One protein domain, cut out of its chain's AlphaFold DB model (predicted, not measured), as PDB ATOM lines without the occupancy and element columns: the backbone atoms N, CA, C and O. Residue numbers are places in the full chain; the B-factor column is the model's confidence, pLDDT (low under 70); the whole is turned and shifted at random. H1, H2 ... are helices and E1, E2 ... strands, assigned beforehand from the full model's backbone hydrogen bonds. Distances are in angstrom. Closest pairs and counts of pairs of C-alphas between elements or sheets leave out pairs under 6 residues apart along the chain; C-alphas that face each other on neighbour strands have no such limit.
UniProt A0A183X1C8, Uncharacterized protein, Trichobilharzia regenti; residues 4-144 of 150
ATOM      1  N   CYS A   4      21.233 -35.649   6.352       93.56
ATOM      2  CA  CYS A   4      21.273 -35.815   7.801       93.56
ATOM      3  C   CYS A   4      20.678 -37.154   8.231       93.56
ATOM      4  O   CYS A   4      20.019 -37.836   7.445       93.56
ATOM      5  N   TRP A   5      20.944 -37.551   9.472       94.69
ATOM      6  CA  TRP A   5      20.351 -38.735  10.085       94.69
ATOM      7  C   TRP A   5      19.699 -38.371  11.414       94.69
ATOM      8  O   TRP A   5      20.169 -37.501  12.157       94.69
ATOM      9  N   CYS A   6      18.591 -39.040  11.689       92.69
ATOM     10  CA  CYS A   6      17.745 -38.807  12.843       92.69
ATOM     11  C   CYS A   6      17.605 -40.086  13.668       92.69
ATOM     12  O   CYS A   6      17.748 -41.198  13.149       92.69
ATOM     13  N   GLY A   7      17.290 -39.909  14.948       88.75
ATOM     14  CA  GLY A   7      16.850 -40.994  15.818       88.75
ATOM     15  C   GLY A   7      15.488 -41.563  15.401       88.75
ATOM     16  O   GLY A   7      14.934 -41.150  14.374       88.75
ATOM     17  N   PRO A   8      14.935 -42.493  16.199       87.75
ATOM     18  CA  PRO A   8      13.610 -43.053  15.967       87.75
ATOM     19  C   PRO A   8      12.563 -41.952  15.790       87.75
ATOM     20  O   PRO A   8      12.459 -41.040  16.615       87.75
ATOM     21  N   ALA A   9      11.800 -42.025  14.702       87.31
ATOM     22  CA  ALA A   9      10.714 -41.086  14.463       87.31
ATOM     23  C   ALA A   9       9.562 -41.323  15.449       87.31
ATOM     24  O   ALA A   9       9.195 -42.457  15.737       87.31
ATOM     25  N   VAL A  10       8.965 -40.253  15.950       87.69
ATOM     26  CA  VAL A  10       7.773 -40.286  16.796       87.69
ATOM     27  C   VAL A  10       6.587 -39.891  15.926       87.69
ATOM     28  O   VAL A  10       6.460 -38.725  15.544       87.69
ATOM     29  N   TRP A  11       5.740 -40.861  15.580       84.56
ATOM     30  CA  TRP A  11       4.589 -40.629  14.709       84.56
ATOM     31  C   TRP A  11       3.382 -40.118  15.495       84.56
ATOM     32  O   TRP A  11       3.123 -40.536  16.626       84.56
ATOM     33  N   ILE A  12       2.623 -39.211  14.883       80.88
ATOM     34  CA  ILE A  12       1.308 -38.817  15.390       80.88
ATOM     35  C   ILE A  12       0.343 -39.970  15.086       80.88
ATOM     36  O   ILE A  12       0.415 -40.583  14.022       80.88
ATOM     37  N   ASN A  13      -0.506 -40.291  16.064       58.16
ATOM     38  CA  ASN A  13      -1.077 -41.614  16.347       58.16
ATOM     39  C   ASN A  13      -2.101 -42.168  15.324       58.16
ATOM     40  O   ASN A  13      -3.193 -42.606  15.679       58.16
ATOM     41  N   SER A  14      -1.812 -42.097  14.025       59.56
ATOM     42  CA  SER A  14      -2.789 -42.382  12.966       59.56
ATOM     43  C   SER A  14      -2.182 -42.879  11.650       59.56
ATOM     44  O   SER A  14      -2.929 -43.390  10.821       59.56
ATOM     45  N   TYR A  15      -0.862 -42.769  11.444       59.88
ATOM     46  CA  TYR A  15      -0.210 -43.175  10.192       59.88
ATOM     47  C   TYR A  15       0.956 -44.145  10.433       59.88
ATOM     48  O   TYR A  15       2.022 -43.722  10.884       59.88
ATOM     49  N   PRO A  16       0.803 -45.449  10.127       65.62
ATOM     50  CA  PRO A  16       1.937 -46.364  10.126       65.62
ATOM     51  C   PRO A  16       2.929 -45.976   9.022       65.62
ATOM     52  O   PRO A  16       2.531 -45.661   7.900       65.62
ATOM     53  N   PHE A  17       4.231 -46.051   9.322       66.44
ATOM     54  CA  PHE A  17       5.299 -45.683   8.381       66.44
ATOM     55  C   PHE A  17       5.200 -46.410   7.032       66.44
ATOM     56  O   PHE A  17       5.533 -45.844   5.996       66.44
ATOM     57  N   SER A  18       4.693 -47.646   7.024       67.25
ATOM     58  CA  SER A  18       4.476 -48.436   5.807       67.25
ATOM     59  C   SER A  18       3.520 -47.789   4.797       67.25
ATOM     60  O   SER A  18       3.555 -48.156   3.626       67.25
ATOM     61  N   LEU A  19       2.686 -46.836   5.225       66.56
ATOM     62  CA  LEU A  19       1.765 -46.085   4.368       66.56
ATOM     63  C   LEU A  19       2.321 -44.719   3.937       66.56
ATOM     64  O   LEU A  19       1.689 -44.037   3.134       66.56
ATOM     65  N   ILE A  20       3.485 -44.310   4.450       71.38
ATOM     66  CA  ILE A  20       4.087 -43.012   4.137       71.38
ATOM     67  C   ILE A  20       4.785 -43.094   2.777       71.38
ATOM     68  O   ILE A  20       5.699 -43.896   2.567       71.38
ATOM     69  N   ASN A  21       4.400 -42.214   1.852       73.19
ATOM     70  CA  ASN A  21       5.107 -42.061   0.586       73.19
ATOM     71  C   ASN A  21       6.426 -41.304   0.804       73.19
ATOM     72  O   ASN A  21       6.495 -40.080   0.725       73.19
ATOM     73  N   SER A  22       7.504 -42.052   1.034       70.56
ATOM     74  CA  SER A  22       8.819 -41.519   1.403       70.56
ATOM     75  C   SER A  22       9.501 -40.616   0.364       70.56
ATOM     76  O   SER A  22      10.573 -40.083   0.650       70.56
ATOM     77  N   LYS A  23       8.920 -40.444  -0.833       71.81
ATOM     78  CA  LYS A  23       9.491 -39.650  -1.935       71.81
ATOM     79  C   LYS A  23       8.975 -38.212  -2.019       71.81
ATOM     80  O   LYS A  23       9.541 -37.443  -2.789       71.81
ATOM     81  N   ASN A  24       7.927 -37.857  -1.276       79.06
ATOM     82  CA  ASN A  24       7.336 -36.517  -1.310       79.06
ATOM     83  C   ASN A  24       7.109 -35.967   0.102       79.06
ATOM     84  O   ASN A  24       6.029 -35.491   0.437       79.06
ATOM     85  N   ILE A  25       8.135 -36.093   0.942       90.31
ATOM     86  CA  ILE A  25       8.073 -35.660   2.332       90.31
ATOM     87  C   ILE A  25       8.655 -34.263   2.457       90.31
ATOM     88  O   ILE A  25       9.654 -33.916   1.835       90.31
ATOM     89  N   HIS A  26       8.025 -33.465   3.298       93.00
ATOM     90  CA  HIS A  26       8.473 -32.149   3.695       93.00
ATOM     91  C   HIS A  26       9.198 -32.241   5.036       93.00
ATOM     92  O   HIS A  26       8.645 -32.712   6.029       93.00
ATOM     93  N   PHE A  27      10.432 -31.754   5.066       93.25
ATOM     94  CA  PHE A  27      11.291 -31.702   6.238       93.25
ATOM     95  C   PHE A  27      11.405 -30.268   6.755       93.25
ATOM     96  O   PHE A  27      11.763 -29.351   6.008       93.25
ATOM     97  N   GLN A  28      11.136 -30.070   8.042       93.62
ATOM     98  CA  GLN A  28      11.259 -28.780   8.715       93.62
ATOM     99  C   GLN A  28      11.974 -28.945  10.057       93.62
ATOM    100  O   GLN A  28      11.782 -29.943  10.735       93.62
ATOM    101  N   TRP A  29      12.782 -27.971  10.472       92.12
ATOM    102  CA  TRP A  29      13.457 -27.965  11.775       92.12
ATOM    103  C   TRP A  29      13.448 -26.557  12.375       92.12
ATOM    104  O   TRP A  29      13.123 -25.587  11.690       92.12
ATOM    105  N   GLN A  30      13.824 -26.437  13.650       81.94
ATOM    106  CA  GLN A  30      13.655 -25.221  14.466       81.94
ATOM    107  C   GLN A  30      14.140 -23.908  13.820       81.94
ATOM    108  O   GLN A  30      13.503 -22.874  13.995       81.94
ATOM    109  N   ASN A  31      15.227 -23.929  13.043       81.69
ATOM    110  CA  ASN A  31      15.788 -22.720  12.421       81.69
ATOM    111  C   ASN A  31      15.263 -22.451  11.001       81.69
ATOM    112  O   ASN A  31      15.741 -21.537  10.323       81.69
ATOM    113  N   LYS A  32      14.301 -23.242  10.518       81.62
ATOM    114  CA  LYS A  32      13.774 -23.155   9.159       81.62
ATOM    115  C   LYS A  32      12.252 -23.015   9.166       81.62
ATOM    116  O   LYS A  32      11.503 -23.939   9.455       81.62
ATOM    117  N   TRP A  33      11.796 -21.847   8.727       74.31
ATOM    118  CA  TRP A  33      10.375 -21.496   8.656       74.31
ATOM    119  C   TRP A  33       9.617 -22.096   7.465       74.31
ATOM    120  O   TRP A  33       8.393 -22.065   7.458       74.31
ATOM    121  N   ARG A  34      10.318 -22.616   6.447       84.31
ATOM    122  CA  ARG A  34       9.693 -23.227   5.261       84.31
ATOM    123  C   ARG A  34      10.087 -24.700   5.144       84.31
ATOM    124  O   ARG A  34      11.290 -24.958   5.192       84.31
ATOM    125  N   PRO A  35       9.137 -25.626   4.949       87.94
ATOM    126  CA  PRO A  35       9.467 -27.021   4.698       87.94
ATOM    127  C   PRO A  35      10.315 -27.168   3.433       87.94
ATOM    128  O   PRO A  35      10.212 -26.369   2.501       87.94
ATOM    129  N   VAL A  36      11.158 -28.194   3.420       91.62
ATOM    130  CA  VAL A  36      12.028 -28.546   2.297       91.62
ATOM    131  C   VAL A  36      11.695 -29.961   1.860       91.62
ATOM    132  O   VAL A  36      11.571 -30.845   2.704       91.62
ATOM    133  N   ASN A  37      11.574 -30.192   0.556       92.94
ATOM    134  CA  ASN A  37      11.341 -31.537   0.040       92.94
ATOM    135  C   ASN A  37      12.513 -32.456   0.400       92.94
ATOM    136  O   ASN A  37      13.688 -32.087   0.285       92.94
ATOM    137  N   CYS A  38      12.194 -33.674   0.816       92.56
ATOM    138  CA  CYS A  38      13.170 -34.674   1.183       92.56
ATOM    139  C   CYS A  38      12.723 -36.087   0.818       92.56
ATOM    140  O   CYS A  38      11.534 -36.395   0.703       92.56
ATOM    141  N   VAL A  39      13.711 -36.966   0.718       92.38
ATOM    142  CA  VAL A  39      13.517 -38.410   0.673       92.38
ATOM    143  C   VAL A  39      13.881 -38.989   2.032       92.38
ATOM    144  O   VAL A  39      14.950 -38.691   2.570       92.38
ATOM    145  N   LEU A  40      12.997 -39.827   2.570       91.94
ATOM    146  CA  LEU A  40      13.242 -40.563   3.807       91.94
ATOM    147  C   LEU A  40      13.659 -42.001   3.513       91.94
ATOM    148  O   LEU A  40      13.043 -42.685   2.692       91.94
ATOM    149  N   LYS A  41      14.667 -42.487   4.237       91.50
ATOM    150  CA  LYS A  41      15.048 -43.903   4.239       91.50
ATOM    151  C   LYS A  41      15.067 -44.443   5.671       91.50
ATOM    152  O   LYS A  41      15.754 -43.856   6.507       91.50
ATOM    153  N   PRO A  42      14.310 -45.514   5.964       91.25
ATOM    154  CA  PRO A  42      14.227 -46.094   7.301       91.25
ATOM    155  C   PRO A  42      15.416 -47.013   7.606       91.25
ATOM    156  O   PRO A  42      15.905 -47.712   6.719       91.25
ATOM    157  N   PHE A  43      15.826 -47.055   8.872       89.69
ATOM    158  CA  PHE A  43      16.863 -47.936   9.412       89.69
ATOM    159  C   PHE A  43      16.485 -48.412  10.818       89.69
ATOM    160  O   PHE A  43      15.764 -47.722  11.540       89.69
ATOM    161  N   GLU A  44      16.990 -49.579  11.214       88.00
ATOM    162  CA  GLU A  44      16.758 -50.136  12.554       88.00
ATOM    163  C   GLU A  44      17.463 -49.314  13.641       88.00
ATOM    164  O   GLU A  44      16.895 -49.069  14.702       88.00
ATOM    165  N   ASP A  45      18.666 -48.818  13.350       88.19
ATOM    166  CA  ASP A  45      19.488 -48.070  14.293       88.19
ATOM    167  C   ASP A  45      20.116 -46.805  13.676       88.19
ATOM    168  O   ASP A  45      20.242 -46.640  12.457       88.19
ATOM    169  N   VAL A  46      20.533 -45.894  14.559       87.25
ATOM    170  CA  VAL A  46      21.127 -44.598  14.196       87.25
ATOM    171  C   VAL A  46      22.461 -44.768  13.464       87.25
ATOM    172  O   VAL A  46      22.779 -43.970  12.581       87.25
ATOM    173  N   SER A  47      23.245 -45.792  13.807       88.00
ATOM    174  CA  SER A  47      24.558 -46.032  13.200       88.00
ATOM    175  C   SER A  47      24.407 -46.461  11.744       88.00
ATOM    176  O   SER A  47      25.128 -45.947  10.890       88.00
ATOM    177  N   SER A  48      23.425 -47.310  11.439       89.06
ATOM    178  CA  SER A  48      23.078 -47.700  10.070       89.06
ATOM    179  C   SER A  48      22.597 -46.513   9.231       89.06
ATOM    180  O   SER A  48      23.072 -46.321   8.110       89.06
ATOM    181  N   ALA A  49      21.734 -45.652   9.786       89.75
ATOM    182  CA  ALA A  49      21.305 -44.423   9.109       89.75
ATOM    183  C   ALA A  49      22.488 -43.476   8.832       89.75
ATOM    184  O   ALA A  49      22.621 -42.932   7.731       89.75
ATOM    185  N   ALA A  50      23.385 -43.308   9.807       89.56
ATOM    186  CA  ALA A  50      24.586 -42.495   9.654       89.56
ATOM    187  C   ALA A  50      25.554 -43.082   8.616       89.56
ATOM    188  O   ALA A  50      26.097 -42.337   7.799       89.56
ATOM    189  N   ALA A  51      25.768 -44.401   8.622       88.31
ATOM    190  CA  ALA A  51      26.626 -45.092   7.664       88.31
ATOM    191  C   ALA A  51      26.110 -44.925   6.232       88.31
ATOM    192  O   ALA A  51      26.890 -44.601   5.338       88.31
ATOM    193  N   TYR A  52      24.796 -45.053   6.029       90.50
ATOM    194  CA  TYR A  52      24.160 -44.813   4.738       90.50
ATOM    195  C   TYR A  52      24.423 -43.385   4.229       90.50
ATOM    196  O   TYR A  52      24.886 -43.199   3.106       90.50
ATOM    197  N   VAL A  53      24.213 -42.369   5.074       87.50
ATOM    198  CA  VAL A  53      24.460 -40.962   4.709       87.50
ATOM    199  C   VAL A  53      25.940 -40.700   4.394       87.50
ATOM    200  O   VAL A  53      26.261 -39.940   3.478       87.50
ATOM    201  N   LYS A  54      26.849 -41.337   5.138       85.00
ATOM    202  CA  LYS A  54      28.305 -41.176   5.006       85.00
ATOM    203  C   LYS A  54      28.927 -42.019   3.895       85.00
ATOM    204  O   LYS A  54      30.088 -41.782   3.557       85.00
ATOM    205  N   GLN A  55      28.198 -42.968   3.305       80.94
ATOM    206  CA  GLN A  55      28.722 -43.857   2.262       80.94
ATOM    207  C   GLN A  55      29.305 -43.077   1.072       80.94
ATOM    208  O   GLN A  55      30.295 -43.496   0.472       80.94
ATOM    209  N   ASP A  56      28.733 -41.912   0.762       62.59
ATOM    210  CA  ASP A  56      29.205 -41.052  -0.325       62.59
ATOM    211  C   ASP A  56      30.471 -40.249   0.014       62.59
ATOM    212  O   ASP A  56      31.127 -39.746  -0.895       62.59
ATOM    213  N   ILE A  57      30.841 -40.154   1.294       64.75
ATOM    214  CA  ILE A  57      32.037 -39.440   1.775       64.75
ATOM    215  C   ILE A  57      33.228 -40.401   1.866       64.75
ATOM    216  O   ILE A  57      34.343 -40.078   1.465       64.75
ATOM    217  N   GLN A  58      32.985 -41.638   2.312       53.81
ATOM    218  CA  GLN A  58      34.027 -42.644   2.556       53.81
ATOM    219  C   GLN A  58      34.701 -43.204   1.293       53.81
ATOM    220  O   GLN A  58      35.634 -43.995   1.397       53.81
ATOM    221  N   ARG A  59      34.275 -42.806   0.086       51.44
ATOM    222  CA  ARG A  59      34.902 -43.280  -1.157       51.44
ATOM    223  C   ARG A  59      36.305 -42.713  -1.408       51.44
ATOM    224  O   ARG A  59      36.944 -43.202  -2.340       51.44
ATOM    225  N   ARG A  60      36.802 -41.727  -0.639       46.56
ATOM    226  CA  ARG A  60      38.162 -41.188  -0.853       46.56
ATOM    227  C   ARG A  60      39.038 -40.872   0.354       46.56
ATOM    228  O   ARG A  60      40.234 -40.790   0.122       46.56
ATOM    229  N   ASP A  61      38.538 -40.816   1.585       39.44
ATOM    230  CA  ASP A  61      39.420 -40.624   2.742       39.44
ATOM    231  C   ASP A  61      39.120 -41.618   3.867       39.44
ATOM    232  O   ASP A  61      38.032 -41.670   4.448       39.44
ATOM    233  N   HIS A  62      40.130 -42.438   4.167       42.94
ATOM    234  CA  HIS A  62      40.255 -43.096   5.456       42.94
ATOM    235  C   HIS A  62      40.329 -42.012   6.533       42.94
ATOM    236  O   HIS A  62      41.104 -41.073   6.392       42.94
ATOM    237  N   HIS A  63      39.603 -42.221   7.635       40.69
ATOM    238  CA  HIS A  63      39.688 -41.462   8.890       40.69
ATOM    239  C   HIS A  63      38.648 -40.341   9.077       40.69
ATOM    240  O   HIS A  63      38.942 -39.157   8.992       40.69
ATOM    241  N   CYS A  64      37.432 -40.737   9.462       35.69
ATOM    242  CA  CYS A  64      36.603 -39.960  10.388       35.69
ATOM    243  C   CYS A  64      35.788 -40.934  11.251       35.69
ATOM    244  O   CYS A  64      34.673 -41.328  10.901       35.69
ATOM    245  N   GLN A  65      36.377 -41.369  12.367       36.56
ATOM    246  CA  GLN A  65      35.619 -41.970  13.464       36.56
ATOM    247  C   GLN A  65      34.847 -40.841  14.148       36.56
ATOM    248  O   GLN A  65      35.443 -39.901  14.662       36.56
ATOM    249  N   ILE A  66      33.517 -40.907  14.091       44.91
ATOM    250  CA  ILE A  66      32.661 -40.053  14.914       44.91
ATOM    251  C   ILE A  66      32.162 -40.931  16.047       44.91
ATOM    252  O   ILE A  66      31.217 -41.701  15.862       44.91
ATOM    253  N   ASP A  67      32.813 -40.804  17.194       50.19
ATOM    254  CA  ASP A  67      32.301 -41.303  18.460       50.19
ATOM    255  C   ASP A  67      31.216 -40.344  18.986       50.19
ATOM    256  O   ASP A  67      31.326 -39.124  18.843       50.19
ATOM    257  N   ASN A  68      30.190 -40.926  19.619       45.97
ATOM    258  CA  ASN A  68      29.128 -40.298  20.432       45.97
ATOM    259  C   ASN A  68      27.728 -40.098  19.810       45.97
ATOM    260  O   ASN A  68      27.065 -39.099  20.084       45.97
ATOM    261  N   SER A  69      27.183 -41.099  19.105       49.81
ATOM    262  CA  SER A  69      25.716 -41.206  18.923       49.81
ATOM    263  C   SER A  69      24.972 -41.615  20.211       49.81
ATOM    264  O   SER A  69      23.776 -41.356  20.340       49.81
ATOM    265  N   ALA A  70      25.673 -42.208  21.186       48.16
ATOM    266  CA  ALA A  70      25.077 -42.739  22.415       48.16
ATOM    267  C   ALA A  70      24.612 -41.656  23.408       48.16
ATOM    268  O   ALA A  70      23.669 -41.881  24.158       48.16
ATOM    269  N   ALA A  71      25.236 -40.471  23.413       51.12
ATOM    270  CA  ALA A  71      24.910 -39.426  24.387       51.12
ATOM    271  C   ALA A  71      23.562 -38.736  24.103       51.12
ATOM    272  O   ALA A  71      22.862 -38.360  25.037       51.12
ATOM    273  N   LEU A  72      23.176 -38.604  22.827       47.03
ATOM    274  CA  LEU A  72      21.933 -37.930  22.430       47.03
ATOM    275  C   LEU A  72      20.703 -38.847  22.514       47.03
ATOM    276  O   LEU A  72      19.607 -38.355  22.764       47.03
ATOM    277  N   ALA A  73      20.878 -40.168  22.387       49.22
ATOM    278  CA  ALA A  73      19.798 -41.147  22.573       49.22
ATOM    279  C   ALA A  73      19.167 -41.095  23.966       49.22
ATOM    280  O   ALA A  73      17.961 -41.283  24.104       49.22
ATOM    281  N   ASN A  74      19.959 -40.737  24.973       49.00
ATOM    282  CA  ASN A  74      19.533 -40.712  26.368       49.00
ATOM    283  C   ASN A  74      18.807 -39.414  26.782       49.00
ATOM    284  O   ASN A  74      18.433 -39.288  27.942       49.00
ATOM    285  N   ILE A  75      18.625 -38.443  25.874       51.91
ATOM    286  CA  ILE A  75      17.981 -37.139  26.167       51.91
ATOM    287  C   ILE A  75      16.459 -37.180  25.924       51.91
ATOM    288  O   ILE A  75      15.751 -36.217  26.214       51.91
ATOM    289  N   ILE A  76      15.919 -38.290  25.412       55.41
ATOM    290  CA  ILE A  76      14.467 -38.443  25.271       55.41
ATOM    291  C   ILE A  76      13.863 -38.578  26.672       55.41
ATOM    292  O   ILE A  76      14.108 -39.557  27.368       55.41
ATOM    293  N   ASP A  77      13.091 -37.571  27.074       46.59
ATOM    294  CA  ASP A  77      12.386 -37.526  28.351       46.59
ATOM    295  C   ASP A  77      11.391 -38.695  28.454       46.59
ATOM    296  O   ASP A  77      10.344 -38.708  27.801       46.59
ATOM    297  N   THR A  78      11.745 -39.702  29.252       50.00
ATOM    298  CA  THR A  78      10.929 -40.897  29.518       50.00
ATOM    299  C   THR A  78       9.794 -40.635  30.513       50.00
ATOM    300  O   THR A  78       9.035 -41.551  30.817       50.00
ATOM    301  N   SER A  79       9.650 -39.407  31.031       45.94
ATOM    302  CA  SER A  79       8.627 -39.061  32.031       45.94
ATOM    303  C   SER A  79       7.239 -38.746  31.456       45.94
ATOM    304  O   SER A  79       6.279 -38.608  32.214       45.94
ATOM    305  N   ILE A  80       7.098 -38.659  30.128       51.62
ATOM    306  CA  ILE A  80       5.792 -38.512  29.475       51.62
ATOM    307  C   ILE A  80       5.160 -39.900  29.376       51.62
ATOM    308  O   ILE A  80       5.656 -40.735  28.621       51.62
ATOM    309  N   GLU A  81       4.070 -40.121  30.119       44.97
ATOM    310  CA  GLU A  81       3.303 -41.372  30.148       44.97
ATOM    311  C   GLU A  81       3.199 -42.004  28.750       44.97
ATOM    312  O   GLU A  81       2.694 -41.388  27.805       44.97
ATOM    313  N   GLU A  82       3.711 -43.235  28.633       46.03
ATOM    314  CA  GLU A  82       3.800 -44.079  27.434       46.03
ATOM    315  C   GLU A  82       2.415 -44.532  26.932       46.03
ATOM    316  O   GLU A  82       2.151 -45.705  26.674       46.03
ATOM    317  N   GLY A  83       1.486 -43.597  26.763       44.66
ATOM    318  CA  GLY A  83       0.274 -43.807  25.992       44.66
ATOM    319  C   GLY A  83       0.629 -43.971  24.516       44.66
ATOM    320  O   GLY A  83       0.527 -43.020  23.750       44.66
ATOM    321  N   SER A  84       1.059 -45.174  24.121       49.72
ATOM    322  CA  SER A  84       1.021 -45.690  22.744       49.72
ATOM    323  C   SER A  84       1.508 -44.705  21.664       49.72
ATOM    324  O   SER A  84       0.827 -44.481  20.669       49.72
ATOM    325  N   ARG A  85       2.679 -44.076  21.829       55.88
ATOM    326  CA  ARG A  85       3.336 -43.416  20.688       55.88
ATOM    327  C   ARG A  85       4.046 -44.495  19.888       55.88
ATOM    328  O   ARG A  85       4.941 -45.156  20.406       55.88
ATOM    329  N   THR A  86       3.640 -44.696  18.640       65.19
ATOM    330  CA  THR A  86       4.323 -45.621  17.737       65.19
ATOM    331  C   THR A  86       5.692 -45.041  17.386       65.19
ATOM    332  O   THR A  86       5.824 -44.139  16.557       65.19
ATOM    333  N   THR A  87       6.733 -45.525  18.064       77.50
ATOM    334  CA  THR A  87       8.118 -45.239  17.697       77.50
ATOM    335  C   THR A  87       8.434 -45.944  16.383       77.50
ATOM    336  O   THR A  87       8.261 -47.150  16.216       77.50
ATOM    337  N   GLY A  88       8.816 -45.141  15.402       82.62
ATOM    338  CA  GLY A  88       9.212 -45.549  14.070       82.62
ATOM    339  C   GLY A  88      10.692 -45.884  13.945       82.62
ATOM    340  O   GLY A  88      11.438 -45.836  14.923       82.62
ATOM    341  N   PRO A  89      11.139 -46.174  12.713       88.56
ATOM    342  CA  PRO A  89      12.546 -46.421  12.432       88.56
ATOM    343  C   PRO A  89      13.394 -45.157  12.636       88.56
ATOM    344  O   PRO A  89      12.884 -44.031  12.616       88.56
ATOM    345  N   CYS A  90      14.706 -45.347  12.763       91.31
ATOM    346  CA  CYS A  90      15.673 -44.272  12.551       91.31
ATOM    347  C   CYS A  90      15.632 -43.839  11.080       91.31
ATOM    348  O   CYS A  90      15.310 -44.641  10.200       91.31
ATOM    349  N   LEU A  91      15.956 -42.581  10.786       93.19
ATOM    350  CA  LEU A  91      15.794 -42.033   9.436       93.19
ATOM    351  C   LEU A  91      17.104 -41.470   8.894       93.19
ATOM    352  O   LEU A  91      17.745 -40.651   9.548       93.19
ATOM    353  N   ALA A  92      17.453 -41.832   7.661       94.00
ATOM    354  CA  ALA A  92      18.304 -40.994   6.824       94.00
ATOM    355  C   ALA A  92      17.425 -40.055   5.992       94.00
ATOM    356  O   ALA A  92      16.409 -40.474   5.429       94.00
ATOM    357  N   VAL A  93      17.834 -38.794   5.917       93.81
ATOM    358  CA  VAL A  93      17.108 -37.723   5.238       93.81
ATOM    359  C   VAL A  93      18.006 -37.133   4.161       93.81
ATOM    360  O   VAL A  93      19.118 -36.681   4.444       93.81
ATOM    361  N   GLU A  94      17.506 -37.113   2.930       93.25
ATOM    362  CA  GLU A  94      18.156 -36.470   1.788       93.25
ATOM    363  C   GLU A  94      17.284 -35.319   1.282       93.25
ATOM    364  O   GLU A  94      16.173 -35.534   0.804       93.25
ATOM    365  N   LEU A  95      17.782 -34.092   1.393       91.62
ATOM    366  CA  LEU A  95      17.091 -32.871   0.990       91.62
ATOM    367  C   LEU A  95      17.292 -32.595  -0.500       91.62
ATOM    368  O   LEU A  95      18.400 -32.718  -1.039       91.62
ATOM    369  N   THR A  96      16.233 -32.130  -1.164       90.00
ATOM    370  CA  THR A  96      16.299 -31.766  -2.584       90.00
ATOM    371  C   THR A  96      17.262 -30.613  -2.840       90.00
ATOM    372  O   THR A  96      17.900 -30.582  -3.891       90.00
ATOM    373  N   GLU A  97      17.441 -29.713  -1.873       86.31
ATOM    374  CA  GLU A  97      18.311 -28.540  -1.972       86.31
ATOM    375  C   GLU A  97      19.258 -28.380  -0.762       86.31
ATOM    376  O   GLU A  97      18.964 -28.866   0.333       86.31
ATOM    377  N   PRO A  98      20.423 -27.721  -0.939       86.81
ATOM    378  CA  PRO A  98      21.332 -27.376   0.152       86.81
ATOM    379  C   PRO A  98      20.707 -26.457   1.200       86.81
ATOM    380  O   PRO A  98      20.300 -25.337   0.901       86.81
ATOM    381  N   MET A  99      20.762 -26.876   2.464       88.81
ATOM    382  CA  MET A  99      20.233 -26.104   3.585       88.81
ATOM    383  C   MET A  99      21.306 -25.702   4.600       88.81
ATOM    384  O   MET A  99      22.316 -26.389   4.783       88.81
ATOM    385  N   ARG A 100      21.098 -24.562   5.268       84.12
ATOM    386  CA  ARG A 100      21.956 -24.071   6.360       84.12
ATOM    387  C   ARG A 100      21.438 -24.560   7.714       84.12
ATOM    388  O   ARG A 100      20.243 -24.766   7.870       84.12
ATOM    389  N   CYS A 101      22.333 -24.673   8.692       86.44
ATOM    390  CA  CYS A 101      21.995 -24.842  10.110       86.44
ATOM    391  C   CYS A 101      21.080 -26.038  10.451       86.44
ATOM    392  O   CYS A 101      20.154 -25.877  11.242       86.44
ATOM    393  N   ILE A 102      21.327 -27.208   9.858       89.94
ATOM    394  CA  ILE A 102      20.852 -28.503  10.359       89.94
ATOM    395  C   ILE A 102      21.875 -28.957  11.397       89.94
ATOM    396  O   ILE A 102      23.044 -29.104  11.056       89.94
ATOM    397  N   ALA A 103      21.479 -29.114  12.654       87.62
ATOM    398  CA  ALA A 103      22.415 -29.442  13.723       87.62
ATOM    399  C   ALA A 103      21.924 -30.623  14.577       87.62
ATOM    400  O   ALA A 103      20.713 -30.772  14.771       87.62
ATOM    401  N   PRO A 104      22.847 -31.444  15.117       88.62
ATOM    402  CA  PRO A 104      22.523 -32.425  16.148       88.62
ATOM    403  C   PRO A 104      21.755 -31.804  17.322       88.62
ATOM    404  O   PRO A 104      22.013 -30.665  17.709       88.62
ATOM    405  N   GLY A 105      20.826 -32.562  17.900       88.19
ATOM    406  CA  GLY A 105      19.994 -32.147  19.034       88.19
ATOM    407  C   GLY A 105      18.767 -31.313  18.652       88.19
ATOM    408  O   GLY A 105      17.868 -31.141  19.473       88.19
ATOM    409  N   GLN A 106      18.674 -30.825  17.412       90.62
ATOM    410  CA  GLN A 106      17.459 -30.169  16.934       90.62
ATOM    411  C   GLN A 106      16.371 -31.194  16.622       90.62
ATOM    412  O   GLN A 106      16.642 -32.276  16.102       90.62
ATOM    413  N   TRP A 107      15.120 -30.818  16.872       92.31
ATOM    414  CA  TRP A 107      13.975 -31.588  16.405       92.31
ATOM    415  C   TRP A 107      13.570 -31.171  14.996       92.31
ATOM    416  O   TRP A 107      13.570 -29.984  14.650       92.31
ATOM    417  N   SER A 108      13.209 -32.176  14.207       92.75
ATOM    418  CA  SER A 108      12.623 -32.022  12.885       92.75
ATOM    419  C   SER A 108      11.186 -32.525  12.867       92.75
ATOM    420  O   SER A 108      10.874 -33.511  13.531       92.75
ATOM    421  N   ALA A 109      10.328 -31.847  12.115       93.00
ATOM    422  CA  ALA A 109       8.971 -32.258  11.801       93.00
ATOM    423  C   ALA A 109       8.903 -32.749  10.347       93.00
ATOM    424  O   ALA A 109       9.564 -32.201   9.458       93.00
ATOM    425  N   LEU A 110       8.110 -33.796  10.135       92.12
ATOM    426  CA  LEU A 110       7.929 -34.491   8.865       92.12
ATOM    427  C   LEU A 110       6.480 -34.325   8.412       92.12
ATOM    428  O   LEU A 110       5.566 -34.640   9.177       92.12
ATOM    429  N   TYR A 111       6.269 -33.876   7.176       90.19
ATOM    430  CA  TYR A 111       4.929 -33.681   6.619       90.19
ATOM    431  C   TYR A 111       4.750 -34.395   5.278       90.19
ATOM    432  O   TYR A 111       5.693 -34.494   4.494       90.19
ATOM    433  N   ASP A 112       3.527 -34.836   4.999       87.50
ATOM    434  CA  ASP A 112       3.049 -35.191   3.659       87.50
ATOM    435  C   ASP A 112       2.000 -34.150   3.249       87.50
ATOM    436  O   ASP A 112       0.901 -34.095   3.807       87.50
ATOM    437  N   GLY A 113       2.382 -33.237   2.353       84.50
ATOM    438  CA  GLY A 113       1.574 -32.055   2.055       84.50
ATOM    439  C   GLY A 113       1.346 -31.196   3.305       84.50
ATOM    440  O   GLY A 113       2.301 -30.665   3.875       84.50
ATOM    441  N   GLU A 114       0.081 -31.066   3.712       84.69
ATOM    442  CA  GLU A 114      -0.364 -30.316   4.899       84.69
ATOM    443  C   GLU A 114      -0.478 -31.191   6.162       84.69
ATOM    444  O   GLU A 114      -0.750 -30.690   7.253       84.69
ATOM    445  N   VAL A 115      -0.266 -32.505   6.040       85.12
ATOM    446  CA  VAL A 115      -0.426 -33.456   7.142       85.12
ATOM    447  C   VAL A 115       0.896 -33.620   7.879       85.12
ATOM    448  O   VAL A 115       1.876 -34.094   7.308       85.12
ATOM    449  N   CYS A 116       0.923 -33.273   9.167       87.69
ATOM    450  CA  CYS A 116       2.051 -33.592  10.040       87.69
ATOM    451  C   CYS A 116       2.047 -35.094  10.345       87.69
ATOM    452  O   CYS A 116       1.118 -35.606  10.972       87.69
ATOM    453  N   LEU A 117       3.087 -35.791   9.902       87.19
ATOM    454  CA  LEU A 117       3.249 -37.226  10.116       87.19
ATOM    455  C   LEU A 117       3.826 -37.496  11.503       87.19
ATOM    456  O   LEU A 117       3.424 -38.434  12.190       87.19
ATOM    457  N   GLY A 118       4.786 -36.674  11.916       89.50
ATOM    458  CA  GLY A 118       5.529 -36.882  13.146       89.50
ATOM    459  C   GLY A 118       6.795 -36.050  13.206       89.50
ATOM    460  O   GLY A 118       6.987 -35.105  12.437       89.50
ATOM    461  N   ALA A 119       7.667 -36.416  14.135       90.81
ATOM    462  CA  ALA A 119       8.906 -35.703  14.381       90.81
ATOM    463  C   ALA A 119      10.061 -36.660  14.674       90.81
ATOM    464  O   ALA A 119       9.859 -37.755  15.186       90.81
ATOM    465  N   ALA A 120      11.285 -36.235  14.382       92.00
ATOM    466  CA  ALA A 120      12.489 -36.979  14.725       92.00
ATOM    467  C   ALA A 120      13.594 -36.019  15.173       92.00
ATOM    468  O   ALA A 120      13.769 -34.938  14.602       92.00
ATOM    469  N   MET A 121      14.360 -36.413  16.188       93.75
ATOM    470  CA  MET A 121      15.535 -35.658  16.619       93.75
ATOM    471  C   MET A 121      16.695 -35.909  15.655       93.75
ATOM    472  O   MET A 121      16.988 -37.056  15.321       93.75
ATOM    473  N   ILE A 122      17.371 -34.845  15.228       93.44
ATOM    474  CA  ILE A 122      18.546 -34.890  14.358       93.44
ATOM    475  C   ILE A 122      19.765 -35.281  15.198       93.44
ATOM    476  O   ILE A 122      20.029 -34.678  16.235       93.44
ATOM    477  N   TYR A 123      20.527 -36.278  14.748       91.62
ATOM    478  CA  TYR A 123      21.739 -36.755  15.435       91.62
ATOM    479  C   TYR A 123      23.010 -36.313  14.720       91.62
ATOM    480  O   TYR A 123      24.074 -36.238  15.327       91.62
ATOM    481  N   GLY A 124      22.902 -35.989  13.437       89.81
ATOM    482  CA  GLY A 124      23.969 -35.340  12.705       89.81
ATOM    483  C   GLY A 124      23.636 -35.126  11.247       89.81
ATOM    484  O   GLY A 124      22.582 -35.521  10.752       89.81
ATOM    485  N   SER A 125      24.539 -34.430  10.576       91.19
ATOM    486  CA  SER A 125      24.380 -33.951   9.212       91.19
ATOM    487  C   SER A 125      25.731 -33.863   8.532       91.19
ATOM    488  O   SER A 125      26.752 -33.742   9.202       91.19
ATOM    489  N   ILE A 126      25.720 -33.875   7.204       87.00
ATOM    490  CA  ILE A 126      26.919 -33.693   6.391       87.00
ATOM    491  C   ILE A 126      26.973 -32.256   5.892       87.00
ATOM    492  O   ILE A 126      26.024 -31.753   5.276       87.00
ATOM    493  N   SER A 127      28.086 -31.583   6.169       82.81
ATOM    494  CA  SER A 127      28.369 -30.244   5.669       82.81
ATOM    495  C   SER A 127      28.542 -30.246   4.146       82.81
ATOM    496  O   SER A 127      28.966 -31.226   3.543       82.81
ATOM    497  N   LEU A 128      28.249 -29.115   3.494       77.38
ATOM    498  CA  LEU A 128      28.494 -29.002   2.046       77.38
ATOM    499  C   LEU A 128      29.981 -29.089   1.704       77.38
ATOM    500  O   LEU A 128      30.319 -29.450   0.586       77.38
ATOM    501  N   TRP A 129      30.853 -28.764   2.660       73.56
ATOM    502  CA  TRP A 129      32.290 -28.932   2.514       73.56
ATOM    503  C   TRP A 129      32.667 -30.412   2.394       73.56
ATOM    504  O   TRP A 129      33.330 -30.793   1.435       73.56
ATOM    505  N   GLU A 130      32.177 -31.256   3.307       76.06
ATOM    506  CA  GLU A 130      32.396 -32.710   3.260       76.06
ATOM    507  C   GLU A 130      31.766 -33.343   2.007       76.06
ATOM    508  O   GLU A 130      32.390 -34.188   1.370       76.06
ATOM    509  N   GLU A 131      30.566 -32.904   1.596       73.69
ATOM    510  CA  GLU A 131      29.969 -33.310   0.306       73.69
ATOM    511  C   GLU A 131      30.823 -32.844  -0.887       73.69
ATOM    512  O   GLU A 131      30.921 -33.523  -1.910       73.69
ATOM    513  N   GLY A 132      31.436 -31.669  -0.773       67.38
ATOM    514  CA  GLY A 132      32.209 -31.055  -1.840       67.38
ATOM    515  C   GLY A 132      33.554 -31.722  -2.092       67.38
ATOM    516  O   GLY A 132      33.997 -31.764  -3.237       67.38
ATOM    517  N   GLN A 133      34.163 -32.318  -1.066       66.00
ATOM    518  CA  GLN A 133      35.389 -33.108  -1.212       66.00
ATOM    519  C   GLN A 133      35.190 -34.361  -2.079       66.00
ATOM    520  O   GLN A 133      36.137 -34.834  -2.710       66.00
ATOM    521  N   THR A 134      33.966 -34.890  -2.155       62.12
ATOM    522  CA  THR A 134      33.657 -36.086  -2.953       62.12
ATOM    523  C   THR A 134      32.991 -35.790  -4.294       62.12
ATOM    524  O   THR A 134      32.930 -36.670  -5.157       62.12
ATOM    525  N   ALA A 135      32.549 -34.553  -4.521       56.34
ATOM    526  CA  ALA A 135      32.007 -34.114  -5.800       56.34
ATOM    527  C   ALA A 135      33.116 -33.925  -6.857       56.34
ATOM    528  O   ALA A 135      34.222 -33.483  -6.564       56.34
ATOM    529  N   LEU A 136      32.803 -34.172  -8.137       55.47
ATOM    530  CA  LEU A 136      33.680 -33.832  -9.278       55.47
ATOM    531  C   LEU A 136      33.886 -32.310  -9.463       55.47
ATOM    532  O   LEU A 136      34.629 -31.888 -10.347       55.47
ATOM    533  N   TYR A 137      33.214 -31.490  -8.654       51.28
ATOM    534  CA  TYR A 137      33.294 -30.037  -8.685       51.28
ATOM    535  C   TYR A 137      34.401 -29.550  -7.751       51.28
ATOM    536  O   TYR A 137      34.428 -29.901  -6.575       51.28
ATOM    537  N   LYS A 138      35.300 -28.703  -8.263       54.78
ATOM    538  CA  LYS A 138      36.241 -27.956  -7.420       54.78
ATOM    539  C   LYS A 138      35.465 -26.878  -6.674       54.78
ATOM    540  O   LYS A 138      35.144 -25.844  -7.248       54.78
ATOM    541  N   TRP A 139      35.161 -27.130  -5.410       58.16
ATOM    542  CA  TRP A 139      34.613 -26.113  -4.523       58.16
ATOM    543  C   TRP A 139      35.723 -25.131  -4.160       58.16
ATOM    544  O   TRP A 139      36.704 -25.521  -3.528       58.16
ATOM    545  N   ASN A 140      35.592 -23.873  -4.581       60.09
ATOM    546  CA  ASN A 140      36.489 -22.806  -4.162       60.09
ATOM    547  C   ASN A 140      35.804 -21.971  -3.077       60.09
ATOM    548  O   ASN A 140      34.711 -21.448  -3.280       60.09
ATOM    549  N   LEU A 141      36.436 -21.879  -1.906       56.75
ATOM    550  CA  LEU A 141      35.887 -21.166  -0.752       56.75
ATOM    551  C   LEU A 141      35.634 -19.684  -1.079       56.75
ATOM    552  O   LEU A 141      34.627 -19.128  -0.644       56.75
ATOM    553  N   SER A 142      36.493 -19.094  -1.918       68.81
ATOM    554  CA  SER A 142      36.400 -17.695  -2.345       68.81
ATOM    555  C   SER A 142      35.096 -17.356  -3.064       68.81
ATOM    556  O   SER A 142      34.679 -16.205  -3.051       68.81
ATOM    557  N   ASP A 143      34.432 -18.342  -3.672       65.31
ATOM    558  CA  ASP A 143      33.177 -18.126  -4.405       65.31
ATOM    559  C   ASP A 143      31.997 -17.825  -3.460       65.31
ATOM    560  O   ASP A 143      30.937 -17.379  -3.898       65.31
ATOM    561  N   TYR A 144      32.172 -18.075  -2.159       62.53
ATOM    562  CA  TYR A 144      31.141 -17.926  -1.129       62.53
ATOM    563  C   TYR A 144      31.498 -16.879  -0.069       62.53
ATOM    564  O   TYR A 144      30.712 -16.650   0.856       62.53
TER     565      TYR A 144
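Overview. This is residues 4 to 144 of the 150 residues of an uncharacterized protein of Trichobilharzia regenti (UniProt A0A183X1C8). Six antiparallel strands make a small closed barrel, with H1 packed along its outside over E1 and E4. Beyond the barrel, a long loop stretch with little H2 swings out to Gly 83 at one end of the longest axis, where residues 77 to 82 stick out, and H3 and H4 lie toward the other end. The printed part has 141 residues with four named helices and six named strands, in the order E1 E2 E3 H1 H2 E4 E5 E6 H3 H4; the class is mixed, helices and strands, with 64 residues, under half, in named elements. The whole is compact, with a radius of gyration of the C-alphas of 15.9 A, yet elongated in outline, spanning 51 by 33 by 26 A.

Arrangement. Round the barrel run E1, residues 4 to 6, E4, residues 90 to 95, E3, residues 36 to 43, E2, residues 25 to 29, E5, residues 107 to 112, and E6, residues 115 to 126, then back to E1. Within hydrogen-bond range are N 6 and O 91 of E1 and E4, 2.8 A, N 39 and O 94 of E3 and E4, 2.8 A, and N 27 and O 36 of the hairpin E2 and E3, 2.8 A. So are N 26 and O 111 of E2 and E5, 2.8 A, N 108 and O 120 of the hairpin E5 and E6, 2.8 A, and N 5 and O 124 of E1 and E6, 2.9 A. E6 bends by 84 degrees at residue 123 and is staggered, pairing with E5 over residues 115 to 121 and with E1 over 122 to 125. H1, residues 46 to 54, is on the barrel, outside it, at a height over the sheet of 6.8 A; it runs along the strands, at 9 degrees to E1 on the local plane. The closest C-alphas of H1 and E4 are those of Ala 49 and Ala 92, 5.1 A. H2, residues 70 to 73, is on the barrel too; its closest C-alphas with E6 are those of Leu 72 and Tyr 123, 7.1 A. H3, residues 128 to 134, and H4, residues 141 to 144, are not on the barrel, and they are apart. Every O i to N i+4 pair is within hydrogen-bond range in H1, and 2 of 3 in H3; H2 and H4 are too short for such a pair.

Along the chain. E1 begins at C-alpha 4, (21.273, -35.815, 7.801). E6 is the longest strand, 27.4 A from first to last C-alpha, ending at C-alpha 126, (26.919, -33.693, 6.391). E3 measures 21.2 A, E5 17.2 A, E4 16.3 A, E2 13.3 A and H1 12.2 A. H4 ends at C-alpha 144, (31.141, -17.926, -1.129).

Size, cuts and confidence. The C-alphas farthest apart, of Gly 83 and Ser 142, are 52.8 A apart. The printed part has no cut; the links E1 to E2, H1 to H2, H2 to E4 and E4 to E5 are long. Mean pLDDT of the printed part is 75.2, with residues 13 to 19, 56 to 86 and 132 to 144 under 70.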